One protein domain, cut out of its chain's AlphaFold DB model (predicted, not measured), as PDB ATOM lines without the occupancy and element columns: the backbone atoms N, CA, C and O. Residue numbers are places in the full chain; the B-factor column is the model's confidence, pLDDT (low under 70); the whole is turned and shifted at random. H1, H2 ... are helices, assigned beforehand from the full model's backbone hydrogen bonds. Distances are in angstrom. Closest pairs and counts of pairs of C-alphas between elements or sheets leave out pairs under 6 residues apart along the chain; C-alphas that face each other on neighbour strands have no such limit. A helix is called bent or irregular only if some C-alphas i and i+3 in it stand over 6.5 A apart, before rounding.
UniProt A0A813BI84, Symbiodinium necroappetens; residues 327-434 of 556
ATOM      1  N   LEU A 327     211.680 273.498 153.297       96.94
ATOM      2  CA  LEU A 327     212.456 274.416 154.148       96.94
ATOM      3  C   LEU A 327     211.899 275.855 154.107       96.94
ATOM      4  O   LEU A 327     212.651 276.823 153.993       96.94
ATOM      5  N   GLN A 328     210.574 276.012 154.145       94.88
ATOM      6  CA  GLN A 328     209.913 277.321 154.015       94.88
ATOM      7  C   GLN A 328     209.772 278.060 155.352       94.88
ATOM      8  O   GLN A 328     209.772 279.289 155.376       94.88
ATOM      9  N   ALA A 329     209.679 277.332 156.465       94.69
ATOM     10  CA  ALA A 329     209.469 277.901 157.791       94.69
ATOM     11  C   ALA A 329     210.729 277.803 158.658       94.69
ATOM     12  O   ALA A 329     211.460 276.814 158.606       94.69
ATOM     13  N   SER A 330     210.940 278.789 159.534       94.31
ATOM     14  CA  SER A 330     212.078 278.821 160.467       94.31
ATOM     15  C   SER A 330     212.158 277.582 161.366       94.31
ATOM     16  O   SER A 330     213.253 277.105 161.663       94.31
ATOM     17  N   ALA A 331     211.007 276.997 161.719       95.50
ATOM     18  CA  ALA A 331     210.920 275.741 162.462       95.50
ATOM     19  C   ALA A 331     211.644 274.573 161.766       95.50
ATOM     20  O   ALA A 331     212.093 273.655 162.443       95.50
ATOM     21  N   GLN A 332     211.813 274.615 160.440       95.81
ATOM     22  CA  GLN A 332     212.446 273.564 159.631       95.81
ATOM     23  C   GLN A 332     213.938 273.818 159.383       95.81
ATOM     24  O   GLN A 332     214.635 272.936 158.891       95.81
ATOM     25  N   TYR A 333     214.473 274.997 159.723       96.00
ATOM     26  CA  TYR A 333     215.841 275.377 159.336       96.00
ATOM     27  C   TYR A 333     216.913 274.476 159.955       96.00
ATOM     28  O   TYR A 333     217.966 274.270 159.358       96.00
ATOM     29  N   HIS A 334     216.624 273.841 161.094       94.81
ATOM     30  CA  HIS A 334     217.493 272.826 161.694       94.81
ATOM     31  C   HIS A 334     217.740 271.603 160.784       94.81
ATOM     32  O   HIS A 334     218.725 270.895 160.974       94.81
ATOM     33  N   GLN A 335     216.878 271.379 159.785       96.56
ATOM     34  CA  GLN A 335     216.956 270.289 158.807       96.56
ATOM     35  C   GLN A 335     217.650 270.711 157.503       96.56
ATOM     36  O   GLN A 335     217.835 269.885 156.614       96.56
ATOM     37  N   ALA A 336     218.036 271.986 157.352       97.44
ATOM     38  CA  ALA A 336     218.495 272.520 156.070       97.44
ATOM     39  C   ALA A 336     219.723 271.780 155.522       97.44
ATOM     40  O   ALA A 336     219.720 271.341 154.376       97.44
ATOM     41  N   TRP A 337     220.753 271.592 156.347       97.12
ATOM     42  CA  TRP A 337     221.977 270.888 155.958       97.12
ATOM     43  C   TRP A 337     221.739 269.419 155.575       97.12
ATOM     44  O   TRP A 337     222.115 269.055 154.459       97.12
ATOM     45  N   PRO A 338     221.116 268.569 156.420       96.50
ATOM     46  CA  PRO A 338     220.868 267.179 156.050       96.50
ATOM     47  C   PRO A 338     219.949 267.044 154.830       96.50
ATOM     48  O   PRO A 338     220.262 266.248 153.944       96.50
ATOM     49  N   ARG A 339     218.902 267.872 154.699       97.31
ATOM     50  CA  ARG A 339     218.018 267.846 153.522       97.31
ATOM     51  C   ARG A 339     218.714 268.313 152.248       97.31
ATOM     52  O   ARG A 339     218.513 267.701 151.209       97.31
ATOM     53  N   LEU A 340     219.560 269.342 152.293       97.94
ATOM     54  CA  LEU A 340     220.305 269.800 151.111       97.94
ATOM     55  C   LEU A 340     221.368 268.788 150.681       97.94
ATOM     56  O   LEU A 340     221.492 268.496 149.496       97.94
ATOM     57  N   LEU A 341     222.110 268.214 151.630       96.94
ATOM     58  CA  LEU A 341     223.133 267.208 151.337       96.94
ATOM     59  C   LEU A 341     222.536 265.912 150.772       96.94
ATOM     60  O   LEU A 341     223.168 265.260 149.946       96.94
ATOM     61  N   SER A 342     221.331 265.547 151.210       95.88
ATOM     62  CA  SER A 342     220.650 264.309 150.818       95.88
ATOM     63  C   SER A 342     219.561 264.481 149.762       95.88
ATOM     64  O   SER A 342     218.974 263.485 149.351       95.88
ATOM     65  N   LEU A 343     219.289 265.719 149.334       96.56
ATOM     66  CA  LEU A 343     218.144 266.084 148.495       96.56
ATOM     67  C   LEU A 343     216.806 265.572 149.059       96.56
ATOM     68  O   LEU A 343     215.997 264.974 148.365       96.56
ATOM     69  N   GLY A 344     216.595 265.792 150.358       93.81
ATOM     70  CA  GLY A 344     215.354 265.467 151.063       93.81
ATOM     71  C   GLY A 344     215.236 264.021 151.549       93.81
ATOM     72  O   GLY A 344     214.274 263.717 152.247       93.81
ATOM     73  N   ALA A 345     216.203 263.146 151.246       92.38
ATOM     74  CA  ALA A 345     216.173 261.751 151.696       92.38
ATOM     75  C   ALA A 345     216.375 261.592 153.215       92.38
ATOM     76  O   ALA A 345     215.907 260.614 153.790       92.38
ATOM     77  N   VAL A 346     217.060 262.540 153.866       93.31
ATOM     78  CA  VAL A 346     217.175 262.608 155.329       93.31
ATOM     79  C   VAL A 346     216.949 264.020 155.855       93.31
ATOM     80  O   VAL A 346     217.255 265.008 155.185       93.31
ATOM     81  N   ASP A 347     216.454 264.118 157.086       92.75
ATOM     82  CA  ASP A 347     216.088 265.374 157.744       92.75
ATOM     83  C   ASP A 347     216.866 265.661 159.039       92.75
ATOM     84  O   ASP A 347     216.897 266.809 159.490       92.75
ATOM     85  N   THR A 348     217.565 264.669 159.595       92.56
ATOM     86  CA  THR A 348     218.455 264.843 160.749       92.56
ATOM     87  C   THR A 348     219.927 264.692 160.377       92.56
ATOM     88  O   THR A 348     220.298 264.041 159.401       92.56
ATOM     89  N   VAL A 349     220.792 265.321 161.176       90.38
ATOM     90  CA  VAL A 349     222.250 265.236 161.010       90.38
ATOM     91  C   VAL A 349     222.752 263.825 161.308       90.38
ATOM     92  O   VAL A 349     223.640 263.346 160.609       90.38
ATOM     93  N   ASP A 350     222.160 263.141 162.288       90.31
ATOM     94  CA  ASP A 350     222.550 261.780 162.670       90.31
ATOM     95  C   ASP A 350     222.254 260.778 161.546       90.31
ATOM     96  O   ASP A 350     223.076 259.911 161.251       90.31
ATOM     97  N   SER A 351     221.153 260.981 160.817       91.88
ATOM     98  CA  SER A 351     220.799 260.182 159.641       91.88
ATOM     99  C   SER A 351     221.763 260.349 158.456       91.88
ATOM    100  O   SER A 351     221.640 259.620 157.480       91.88
ATOM    101  N   LEU A 352     222.736 261.274 158.489       91.94
ATOM    102  CA  LEU A 352     223.793 261.355 157.465       91.94
ATOM    103  C   LEU A 352     224.853 260.253 157.612       91.94
ATOM    104  O   LEU A 352     225.662 260.053 156.699       91.94
ATOM    105  N   TYR A 353     224.874 259.547 158.740       91.19
ATOM    106  CA  TYR A 353     225.842 258.497 159.030       91.19
ATOM    107  C   TYR A 353     225.206 257.112 158.899       91.19
ATOM    108  O   TYR A 353     224.003 256.936 159.063       91.19
ATOM    109  N   LYS A 354     226.025 256.108 158.584       86.00
ATOM    110  CA  LYS A 354     225.590 254.711 158.534       86.00
ATOM    111  C   LYS A 354     225.297 254.194 159.942       86.00
ATOM    112  O   LYS A 354     226.159 254.288 160.817       86.00
ATOM    113  N   GLU A 355     224.132 253.581 160.116       74.81
ATOM    114  CA  GLU A 355     223.772 252.871 161.345       74.81
ATOM    115  C   GLU A 355     224.686 251.653 161.572       74.81
ATOM    116  O   GLU A 355     225.090 250.974 160.625       74.81
ATOM    117  N   GLY A 356     225.045 251.390 162.834       63.66
ATOM    118  CA  GLY A 356     225.784 250.186 163.241       63.66
ATOM    119  C   GLY A 356     227.269 250.124 162.853       63.66
ATOM    120  O   GLY A 356     227.897 249.085 163.034       63.66
ATOM    121  N   ALA A 357     227.860 251.199 162.321       60.62
ATOM    122  CA  ALA A 357     229.285 251.224 161.993       60.62
ATOM    123  C   ALA A 357     230.152 251.560 163.224       60.62
ATOM    124  O   ALA A 357     229.940 252.584 163.866       60.62
ATOM    125  N   GLU A 358     231.198 250.763 163.492       54.53
ATOM    126  CA  GLU A 358     232.201 251.030 164.552       54.53
ATOM    127  C   GLU A 358     232.908 252.391 164.388       54.53
ATOM    128  O   GLU A 358     233.425 252.971 165.338       54.53
ATOM    129  N   THR A 359     232.918 252.919 163.161       65.62
ATOM    130  CA  THR A 359     233.398 254.260 162.814       65.62
ATOM    131  C   THR A 359     232.271 255.020 162.127       65.62
ATOM    132  O   THR A 359     231.647 254.488 161.209       65.62
ATOM    133  N   GLN A 360     232.018 256.271 162.532       75.00
ATOM    134  CA  GLN A 360     231.020 257.130 161.886       75.00
ATOM    135  C   GLN A 360     231.397 257.344 160.414       75.00
ATOM    136  O   GLN A 360     232.246 258.166 160.078       75.00
ATOM    137  N   LYS A 361     230.786 256.561 159.524       84.88
ATOM    138  CA  LYS A 361     230.944 256.669 158.072       84.88
ATOM    139  C   LYS A 361     229.722 257.359 157.505       84.88
ATOM    140  O   LYS A 361     228.600 256.972 157.814       84.88
ATOM    141  N   VAL A 362     229.940 258.346 156.645       89.00
ATOM    142  CA  VAL A 362     228.854 259.019 155.927       89.00
ATOM    143  C   VAL A 362     228.165 258.010 155.006       89.00
ATOM    144  O   VAL A 362     228.823 257.181 154.361       89.00
ATOM    145  N   GLN A 363     226.837 258.043 154.961       90.75
ATOM    146  CA  GLN A 363     226.078 257.247 154.005       90.75
ATOM    147  C   GLN A 363     226.316 257.726 152.565       90.75
ATOM    148  O   GLN A 363     226.909 258.775 152.311       90.75
ATOM    149  N   ARG A 364     225.857 256.953 151.579       90.12
ATOM    150  CA  ARG A 364     225.970 257.367 150.179       90.12
ATOM    151  C   ARG A 364     224.908 258.424 149.880       90.12
ATOM    152  O   ARG A 364     223.735 258.091 149.769       90.12
ATOM    153  N   LEU A 365     225.333 259.673 149.719       91.31
ATOM    154  CA  LEU A 365     224.451 260.791 149.381       91.31
ATOM    155  C   LEU A 365     224.395 261.036 147.862       91.31
ATOM    156  O   LEU A 365     225.370 260.727 147.159       91.31
ATOM    157  N   PRO A 366     223.296 261.611 147.336       93.12
ATOM    158  CA  PRO A 366     223.226 262.063 145.951       93.12
ATOM    159  C   PRO A 366     224.316 263.096 145.656       93.12
ATOM    160  O   PRO A 366     224.541 264.018 146.436       93.12
ATOM    161  N   ALA A 367     224.989 262.981 144.508       92.88
ATOM    162  CA  ALA A 367     226.068 263.907 144.157       92.88
ATOM    163  C   ALA A 367     225.580 265.357 143.963       92.88
ATOM    164  O   ALA A 367     226.345 266.288 144.207       92.88
ATOM    165  N   GLY A 368     224.319 265.540 143.552       95.81
ATOM    166  CA  GLY A 368     223.710 266.849 143.328       95.81
ATOM    167  C   GLY A 368     223.575 267.701 144.591       95.81
ATOM    168  O   GLY A 368     223.812 268.904 144.532       95.81
ATOM    169  N   GLY A 369     223.276 267.085 145.741       97.44
ATOM    170  CA  GLY A 369     223.051 267.791 147.007       97.44
ATOM    171  C   GLY A 369     224.238 268.647 147.453       97.44
ATOM    172  O   GLY A 369     224.103 269.868 147.576       97.44
ATOM    173  N   PRO A 370     225.439 268.060 147.615       97.75
ATOM    174  CA  PRO A 370     226.647 268.817 147.925       97.75
ATOM    175  C   PRO A 370     226.967 269.920 146.905       97.75
ATOM    176  O   PRO A 370     227.376 271.010 147.297       97.75
ATOM    177  N   LEU A 371     226.763 269.684 145.605       98.06
ATOM    178  CA  LEU A 371     227.033 270.694 144.572       98.06
ATOM    179  C   LEU A 371     226.087 271.897 144.691       98.06
ATOM    180  O   LEU A 371     226.542 273.042 144.690       98.06
ATOM    181  N   ILE A 372     224.789 271.637 144.853       98.69
ATOM    182  CA  ILE A 372     223.764 272.667 145.049       98.69
ATOM    183  C   ILE A 372     224.059 273.470 146.318       98.69
ATOM    184  O   ILE A 372     224.096 274.700 146.273       98.69
ATOM    185  N   LEU A 373     224.345 272.796 147.436       98.62
ATOM    186  CA  LEU A 373     224.675 273.460 148.696       98.62
ATOM    187  C   LEU A 373     225.932 274.338 148.576       98.62
ATOM    188  O   LEU A 373     225.939 275.461 149.077       98.62
ATOM    189  N   ALA A 374     226.974 273.873 147.882       98.06
ATOM    190  CA  ALA A 374     228.177 274.671 147.652       98.06
ATOM    191  C   ALA A 374     227.878 275.961 146.865       98.06
ATOM    192  O   ALA A 374     228.407 277.020 147.201       98.06
ATOM    193  N   VAL A 375     227.004 275.918 145.855       98.44
ATOM    194  CA  VAL A 375     226.605 277.129 145.119       98.44
ATOM    195  C   VAL A 375     225.757 278.059 145.988       98.44
ATOM    196  O   VAL A 375     226.034 279.257 146.028       98.44
ATOM    197  N   LEU A 376     224.793 277.526 146.743       98.62
ATOM    198  CA  LEU A 376     223.955 278.314 147.658       98.62
ATOM    199  C   LEU A 376     224.772 279.012 148.751       98.62
ATOM    200  O   LEU A 376     224.474 280.143 149.120       98.62
ATOM    201  N   LEU A 377     225.849 278.389 149.231       98.44
ATOM    202  CA  LEU A 377     226.770 279.006 150.188       98.44
ATOM    203  C   LEU A 377     227.505 280.231 149.630       98.44
ATOM    204  O   LEU A 377     228.169 280.908 150.401       98.44
ATOM    205  N   ARG A 378     227.419 280.527 148.331       97.94
ATOM    206  CA  ARG A 378     227.989 281.735 147.707       97.94
ATOM    207  C   ARG A 378     226.941 282.825 147.462       97.94
ATOM    208  O   ARG A 378     227.277 283.865 146.900       97.94
ATOM    209  N   PHE A 379     225.682 282.578 147.818       98.12
ATOM    210  CA  PHE A 379     224.606 283.557 147.691       98.12
ATOM    211  C   PHE A 379     224.632 284.542 148.873       98.12
ATOM    212  O   PHE A 379     225.215 284.236 149.914       98.12
ATOM    213  N   PRO A 380     223.985 285.713 148.749       96.31
ATOM    214  CA  PRO A 380     223.837 286.637 149.868       96.31
ATOM    215  C   PRO A 380     223.101 285.981 151.057       96.31
ATOM    216  O   PRO A 380     222.090 285.301 150.822       96.31
ATOM    217  N   PRO A 381     223.564 286.167 152.311       94.56
ATOM    218  CA  PRO A 381     223.023 285.497 153.501       94.56
ATOM    219  C   PRO A 381     221.502 285.620 153.670       94.56
ATOM    220  O   PRO A 381     220.840 284.666 154.079       94.56
ATOM    221  N   GLU A 382     220.932 286.766 153.300       93.94
ATOM    222  CA  GLU A 382     219.502 287.064 153.392       93.94
ATOM    223  C   GLU A 382     218.639 286.197 152.466       93.94
ATOM    224  O   GLU A 382     217.439 286.051 152.684       93.94
ATOM    225  N   THR A 383     219.240 285.602 151.433       96.50
ATOM    226  CA  THR A 383     218.548 284.715 150.488       96.50
ATOM    227  C   THR A 383     218.613 283.245 150.893       96.50
ATOM    228  O   THR A 383     217.881 282.433 150.331       96.50
ATOM    229  N   VAL A 384     219.463 282.904 151.870       97.56
ATOM    230  CA  VAL A 384     219.759 281.532 152.308       97.56
ATOM    231  C   VAL A 384     219.664 281.358 153.828       97.56
ATOM    232  O   VAL A 384     220.375 280.545 154.423       97.56
ATOM    233  N   ALA A 385     218.727 282.073 154.458       96.56
ATOM    234  CA  ALA A 385     218.438 281.986 155.892       96.56
ATOM    235  C   ALA A 385     218.301 280.547 156.453       96.56
ATOM    236  O   ALA A 385     218.790 280.316 157.565       96.56
ATOM    237  N   PRO A 386     217.726 279.558 155.726       97.81
ATOM    238  CA  PRO A 386     217.717 278.169 156.189       97.81
ATOM    239  C   PRO A 386     219.119 277.591 156.423       97.81
ATOM    240  O   PRO A 386     219.344 276.901 157.414       97.81
ATOM    241  N   ILE A 387     220.081 277.896 155.546       98.06
ATOM    242  CA  ILE A 387     221.453 277.372 155.617       98.06
ATOM    243  C   ILE A 387     222.215 278.014 156.778       98.06
ATOM    244  O   ILE A 387     222.884 277.314 157.543       98.06
ATOM    245  N   THR A 388     222.105 279.338 156.922       96.69
ATOM    246  CA  THR A 388     222.817 280.097 157.961       96.69
ATOM    247  C   THR A 388     222.283 279.770 159.354       96.69
ATOM    248  O   THR A 388     223.068 279.497 160.263       96.69
ATOM    249  N   SER A 389     220.959 279.700 159.513       95.19
ATOM    250  CA  SER A 389     220.307 279.371 160.788       95.19
ATOM    251  C   SER A 389     220.441 277.887 161.145       95.19
ATOM    252  O   SER A 389     220.590 277.536 162.314       95.19
ATOM    253  N   GLY A 390     220.430 277.003 160.143       95.12
ATOM    254  CA  GLY A 390     220.578 275.559 160.326       95.12
ATOM    255  C   GLY A 390     221.975 275.105 160.753       95.12
ATOM    256  O   GLY A 390     222.129 273.968 161.205       95.12
ATOM    257  N   LEU A 391     222.990 275.976 160.651       95.62
ATOM    258  CA  LEU A 391     224.382 275.642 160.955       95.62
ATOM    259  C   LEU A 391     224.540 275.046 162.359       95.62
ATOM    260  O   LEU A 391     225.178 274.011 162.505       95.62
ATOM    261  N   SER A 392     223.925 275.641 163.385       92.31
ATOM    262  CA  SER A 392     224.069 275.178 164.773       92.31
ATOM    263  C   SER A 392     223.676 273.715 164.967       92.31
ATOM    264  O   SER A 392     224.328 273.017 165.736       92.31
ATOM    265  N   LYS A 393     222.649 273.229 164.256       92.00
ATOM    266  CA  LYS A 393     222.257 271.817 164.343       92.00
ATOM    267  C   LYS A 393     223.266 270.917 163.632       92.00
ATOM    268  O   LYS A 393     223.584 269.855 164.156       92.00
ATOM    269  N   MET A 394     223.801 271.359 162.492       92.12
ATOM    270  CA  MET A 394     224.858 270.654 161.757       92.12
ATOM    271  C   MET A 394     226.131 270.468 162.597       92.12
ATOM    272  O   MET A 394     226.730 269.396 162.548       92.12
ATOM    273  N   LEU A 395     226.493 271.451 163.430       90.56
ATOM    274  CA  LEU A 395     227.673 271.372 164.305       90.56
ATOM    275  C   LEU A 395     227.590 270.275 165.381       90.56
ATOM    276  O   LEU A 395     228.625 269.904 165.926       90.56
ATOM    277  N   ASN A 396     226.399 269.749 165.678       86.88
ATOM    278  CA  ASN A 396     226.225 268.682 166.667       86.88
ATOM    279  C   ASN A 396     226.585 267.288 166.121       86.88
ATOM    280  O   ASN A 396     226.647 266.335 166.893       86.88
ATOM    281  N   GLY A 397     226.789 267.155 164.805       83.25
ATOM    282  CA  GLY A 397     227.174 265.898 164.168       83.25
ATOM    283  C   GLY A 397     228.681 265.637 164.170       83.25
ATOM    284  O   GLY A 397     229.503 266.456 164.577       83.25
ATOM    285  N   SER A 398     229.067 264.489 163.617       86.69
ATOM    286  CA  SER A 398     230.467 264.140 163.364       86.69
ATOM    287  C   SER A 398     231.049 264.895 162.170       86.69
ATOM    288  O   SER A 398     231.048 264.427 161.024       86.69
ATOM    289  N   LEU A 399     231.561 266.095 162.430       90.62
ATOM    290  CA  LEU A 399     232.140 266.955 161.400       90.62
ATOM    291  C   LEU A 399     233.387 266.347 160.744       90.62
ATOM    292  O   LEU A 399     233.595 266.514 159.542       90.62
ATOM    293  N   ALA A 400     234.191 265.597 161.504       91.38
ATOM    294  CA  ALA A 400     235.373 264.920 160.982       91.38
ATOM    295  C   ALA A 400     235.003 263.885 159.909       91.38
ATOM    296  O   ALA A 400     235.608 263.878 158.842       91.38
ATOM    297  N   ALA A 401     233.974 263.065 160.143       92.25
ATOM    298  CA  ALA A 401     233.505 262.089 159.162       92.25
ATOM    299  C   ALA A 401     232.998 262.757 157.872       92.25
ATOM    300  O   ALA A 401     233.327 262.309 156.774       92.25
ATOM    301  N   LEU A 402     232.262 263.869 158.000       93.12
ATOM    302  CA  LEU A 402     231.801 264.669 156.860       93.12
ATOM    303  C   LEU A 402     232.973 265.266 156.065       93.12
ATOM    304  O   LEU A 402     232.975 265.212 154.840       93.12
ATOM    305  N   ALA A 403     233.999 265.778 156.746       95.31
ATOM    306  CA  ALA A 403     235.185 266.365 156.119       95.31
ATOM    307  C   ALA A 403     236.091 265.359 155.390       95.31
ATOM    308  O   ALA A 403     236.961 265.764 154.616       95.31
ATOM    309  N   LEU A 404     235.902 264.059 155.622       94.50
ATOM    310  CA  LEU A 404     236.616 262.996 154.917       94.50
ATOM    311  C   LEU A 404     235.877 262.512 153.657       94.50
ATOM    312  O   LEU A 404     236.490 261.838 152.829       94.50
ATOM    313  N   GLU A 405     234.601 262.872 153.466       93.94
ATOM    314  CA  GLU A 405     233.858 262.575 152.233       93.94
ATOM    315  C   GLU A 405     234.205 263.618 151.148       93.94
ATOM    316  O   GLU A 405     234.057 264.817 151.391       93.94
ATOM    317  N   PRO A 406     234.675 263.216 149.946       93.62
ATOM    318  CA  PRO A 406     235.204 264.149 148.945       93.62
ATOM    319  C   PRO A 406     234.270 265.284 148.509       93.62
ATOM    320  O   PRO A 406     234.735 266.400 148.287       93.62
ATOM    321  N   ARG A 407     232.968 265.029 148.352       93.31
ATOM    322  CA  ARG A 407     231.992 266.038 147.911       93.31
ATOM    323  C   ARG A 407     231.613 266.965 149.057       93.31
ATOM    324  O   ARG A 407     231.531 268.172 148.850       93.31
ATOM    325  N   ILE A 408     231.439 266.433 150.264       95.38
ATOM    326  CA  ILE A 408     231.130 267.250 151.446       95.38
ATOM    327  C   ILE A 408     232.341 268.087 151.865       95.38
ATOM    328  O   ILE A 408     232.179 269.244 152.243       95.38
ATOM    329  N   ALA A 409     233.563 267.577 151.705       96.00
ATOM    330  CA  ALA A 409     234.782 268.357 151.895       96.00
ATOM    331  C   ALA A 409     234.769 269.644 151.051       96.00
ATOM    332  O   ALA A 409     235.064 270.715 151.577       96.00
ATOM    333  N   ARG A 410     234.320 269.580 149.786       96.56
ATOM    334  CA  ARG A 410     234.158 270.775 148.933       96.56
ATOM    335  C   ARG A 410     233.096 271.747 149.441       96.56
ATOM    336  O   ARG A 410     233.282 272.963 149.350       96.56
ATOM    337  N   VAL A 411     231.998 271.230 149.993       97.94
ATOM    338  CA  VAL A 411     230.977 272.057 150.653       97.94
ATOM    339  C   VAL A 411     231.585 272.790 151.840       97.94
ATOM    340  O   VAL A 411     231.404 273.995 151.960       97.94
ATOM    341  N   LEU A 412     232.343 272.090 152.684       97.94
ATOM    342  CA  LEU A 412     232.987 272.671 153.861       97.94
ATOM    343  C   LEU A 412     234.054 273.700 153.483       97.94
ATOM    344  O   LEU A 412     234.106 274.760 154.097       97.94
ATOM    345  N   GLU A 413     234.856 273.446 152.445       97.81
ATOM    346  CA  GLU A 413     235.774 274.452 151.896       97.81
ATOM    347  C   GLU A 413     235.017 275.720 151.478       97.81
ATOM    348  O   GLU A 413     235.433 276.829 151.813       97.81
ATOM    349  N   THR A 414     233.873 275.562 150.804       97.81
ATOM    350  CA  THR A 414     233.033 276.689 150.372       97.81
ATOM    351  C   THR A 414     232.363 277.394 151.552       97.81
ATOM    352  O   THR A 414     232.278 278.617 151.569       97.81
ATOM    353  N   ALA A 415     231.939 276.644 152.569       97.88
ATOM    354  CA  ALA A 415     231.351 277.158 153.801       97.88
ATOM    355  C   ALA A 415     232.360 277.950 154.646       97.88
ATOM    356  O   ALA A 415     231.977 278.881 155.341       97.88
ATOM    357  N   LEU A 416     233.644 277.584 154.597       97.75
ATOM    358  CA  LEU A 416     234.735 278.242 155.327       97.75
ATOM    359  C   LEU A 416     235.333 279.435 154.561       97.75
ATOM    360  O   LEU A 416     236.027 280.264 155.161       97.75
ATOM    361  N   ALA A 417     235.076 279.529 153.253       95.75
ATOM    362  CA  ALA A 417     235.614 280.570 152.388       95.75
ATOM    363  C   ALA A 417     235.126 281.980 152.784       95.75
ATOM    364  O   ALA A 417     233.994 282.127 153.248       95.75
ATOM    365  N   PRO A 418     235.929 283.038 152.545       91.62
ATOM    366  CA  PRO A 418     235.538 284.417 152.839       91.62
ATOM    367  C   PRO A 418     234.215 284.859 152.218       91.62
ATOM    368  O   PRO A 418     233.418 285.515 152.873       91.62
ATOM    369  N   SER A 419     233.952 284.426 150.985       91.19
ATOM    370  CA  SER A 419     232.733 284.737 150.236       91.19
ATOM    371  C   SER A 419     231.511 283.905 150.649       91.19
ATOM    372  O   SER A 419     230.546 283.845 149.890       91.19
ATOM    373  N   SER A 420     231.573 283.169 151.762       96.69
ATOM    374  CA  SER A 420     230.473 282.310 152.190       96.69
ATOM    375  C   SER A 420     229.326 283.106 152.808       96.69
ATOM    376  O   SER A 420     229.544 283.981 153.645       96.69
ATOM    377  N   ALA A 421     228.099 282.685 152.513       95.75
ATOM    378  CA  ALA A 421     226.863 283.152 153.125       95.75
ATOM    379  C   ALA A 421     226.824 282.980 154.654       95.75
ATOM    380  O   ALA A 421     225.991 283.585 155.322       95.75
ATOM    381  N   LEU A 422     227.696 282.141 155.228       95.62
ATOM    382  CA  LEU A 422     227.744 281.935 156.673       95.62
ATOM    383  C   LEU A 422     228.261 283.157 157.446       95.62
ATOM    384  O   LEU A 422     227.998 283.235 158.646       95.62
ATOM    385  N   GLY A 423     228.998 284.081 156.812       90.12
ATOM    386  CA  GLY A 423     229.574 285.250 157.488       90.12
ATOM    387  C   GLY A 423     230.337 284.856 158.761       90.12
ATOM    388  O   GLY A 423     231.195 283.970 158.738       90.12
ATOM    389  N   THR A 424     229.962 285.425 159.911       87.38
ATOM    390  CA  THR A 424     230.546 285.088 161.230       87.38
ATOM    391  C   THR A 424     230.355 283.620 161.648       87.38
ATOM    392  O   THR A 424     231.120 283.087 162.459       87.38
ATOM    393  N   GLY A 425     229.383 282.915 161.058       92.56
ATOM    394  CA  GLY A 425     229.182 281.474 161.212       92.56
ATOM    395  C   GLY A 425     230.379 280.635 160.750       92.56
ATOM    396  O   GLY A 425     230.581 279.542 161.274       92.56
ATOM    397  N   ARG A 426     231.237 281.164 159.866       95.38
ATOM    398  CA  ARG A 426     232.500 280.524 159.451       95.38
ATOM    399  C   ARG A 426     233.408 280.211 160.633       95.38
ATOM    400  O   ARG A 426     233.930 279.103 160.737       95.38
ATOM    401  N   LEU A 427     233.572 281.170 161.547       94.44
ATOM    402  CA  LEU A 427     234.414 280.986 162.727       94.44
ATOM    403  C   LEU A 427     233.777 279.997 163.711       94.44
ATOM    404  O   LEU A 427     234.487 279.202 164.320       94.44
ATOM    405  N   LYS A 428     232.440 279.997 163.834       95.06
ATOM    406  CA  LYS A 428     231.710 278.989 164.627       95.06
ATOM    407  C   LYS A 428     231.934 277.581 164.070       95.06
ATOM    408  O   LYS A 428     232.264 276.680 164.835       95.06
ATOM    409  N   LEU A 429     231.830 277.415 162.749       96.88
ATOM    410  CA  LEU A 429     232.132 276.159 162.066       96.88
ATOM    411  C   LEU A 429     233.584 275.739 162.308       96.88
ATOM    412  O   LEU A 429     233.823 274.607 162.707       96.88
ATOM    413  N   ALA A 430     234.547 276.653 162.154       97.06
ATOM    414  CA  ALA A 430     235.953 276.352 162.408       97.06
ATOM    415  C   ALA A 430     236.196 275.882 163.852       97.06
ATOM    416  O   ALA A 430     236.858 274.870 164.064       97.06
ATOM    417  N   LYS A 431     235.608 276.554 164.850       96.19
ATOM    418  CA  LYS A 431     235.721 276.168 166.268       96.19
ATOM    419  C   LYS A 431     235.217 274.752 166.543       96.19
ATOM    420  O   LYS A 431     235.827 274.051 167.346       96.19
ATOM    421  N   ALA A 432     234.164 274.317 165.855       96.00
ATOM    422  CA  ALA A 432     233.607 272.976 166.017       96.00
ATOM    423  C   ALA A 432     234.541 271.852 165.519       96.00
ATOM    424  O   ALA A 432     234.371 270.702 165.908       96.00
ATOM    425  N   PHE A 433     235.560 272.168 164.711       96.50
ATOM    426  CA  PHE A 433     236.584 271.206 164.278       96.50
ATOM    427  C   PHE A 433     237.770 271.068 165.243       96.50
ATOM    428  O   PHE A 433     238.676 270.274 164.974       96.50
ATOM    429  N   LYS A 434     237.789 271.802 166.365       95.12
ATOM    430  CA  LYS A 434     238.819 271.624 167.398       95.12
ATOM    431  C   LYS A 434     238.849 270.160 167.860       95.12
ATOM    432  O   LYS A 434     237.816 269.560 168.132       95.12
TER     433      LYS A 434
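Overview. This is residues 327 to 434 of the 556 residues of a protein of Symbiodinium necroappetens (UniProt A0A813BI84). Short helices cluster compactly: H1 crosses H3, H2 runs side by side with H5, H4 and H6 meet opposite ends of H5, and a long loop, residues 343 to 367, reaches outward. The printed part has 108 residues with six named helices, H1 to H6, and no named strand: all helix, compact, radius of gyration of the C-alphas 12.7 A, spans 39 by 30 by 23 A.

Arrangement. H1, residues 330 to 342, touches H3, residues 385 to 394, about perpendicular at 75 degrees; the closest C-alphas, His 334 and Gly 390, are 4.3 A apart. H2, residues 368 to 376, touches H5, residues 406 to 416, at a shallow tilt of 13 degrees, closest C-alphas Ala 374 and Val 411, 4.9 A. H4, residues 399 to 404, touches H5 only at the corner. H6, residues 425 to 432, touches H5, closest C-alphas Leu 416 and Arg 426, 5.2 A. O i to N i+4 pairs are all within hydrogen-bond range in H2, H4 and H6, but 4 of 9 in H1, with 4 of 10 i+3 pairs, 4 of 6 in H3 and 6 of 7 in H5.

Along the chain. H1, 19.4 A long, begins at C-alpha 330 (212.078, 278.821, 160.467); H6 ends at C-alpha 432 (233.607, 272.976, 166.017). H1 is irregular, C-alphas 334 and 337 being 7.5 A apart; H3 only just, 389 and 392 being 6.9 A apart.

Size, cuts and confidence. The printed part has no cut; the H1 to H2 link is long, and its residues 356 to 359 have pLDDT under 70.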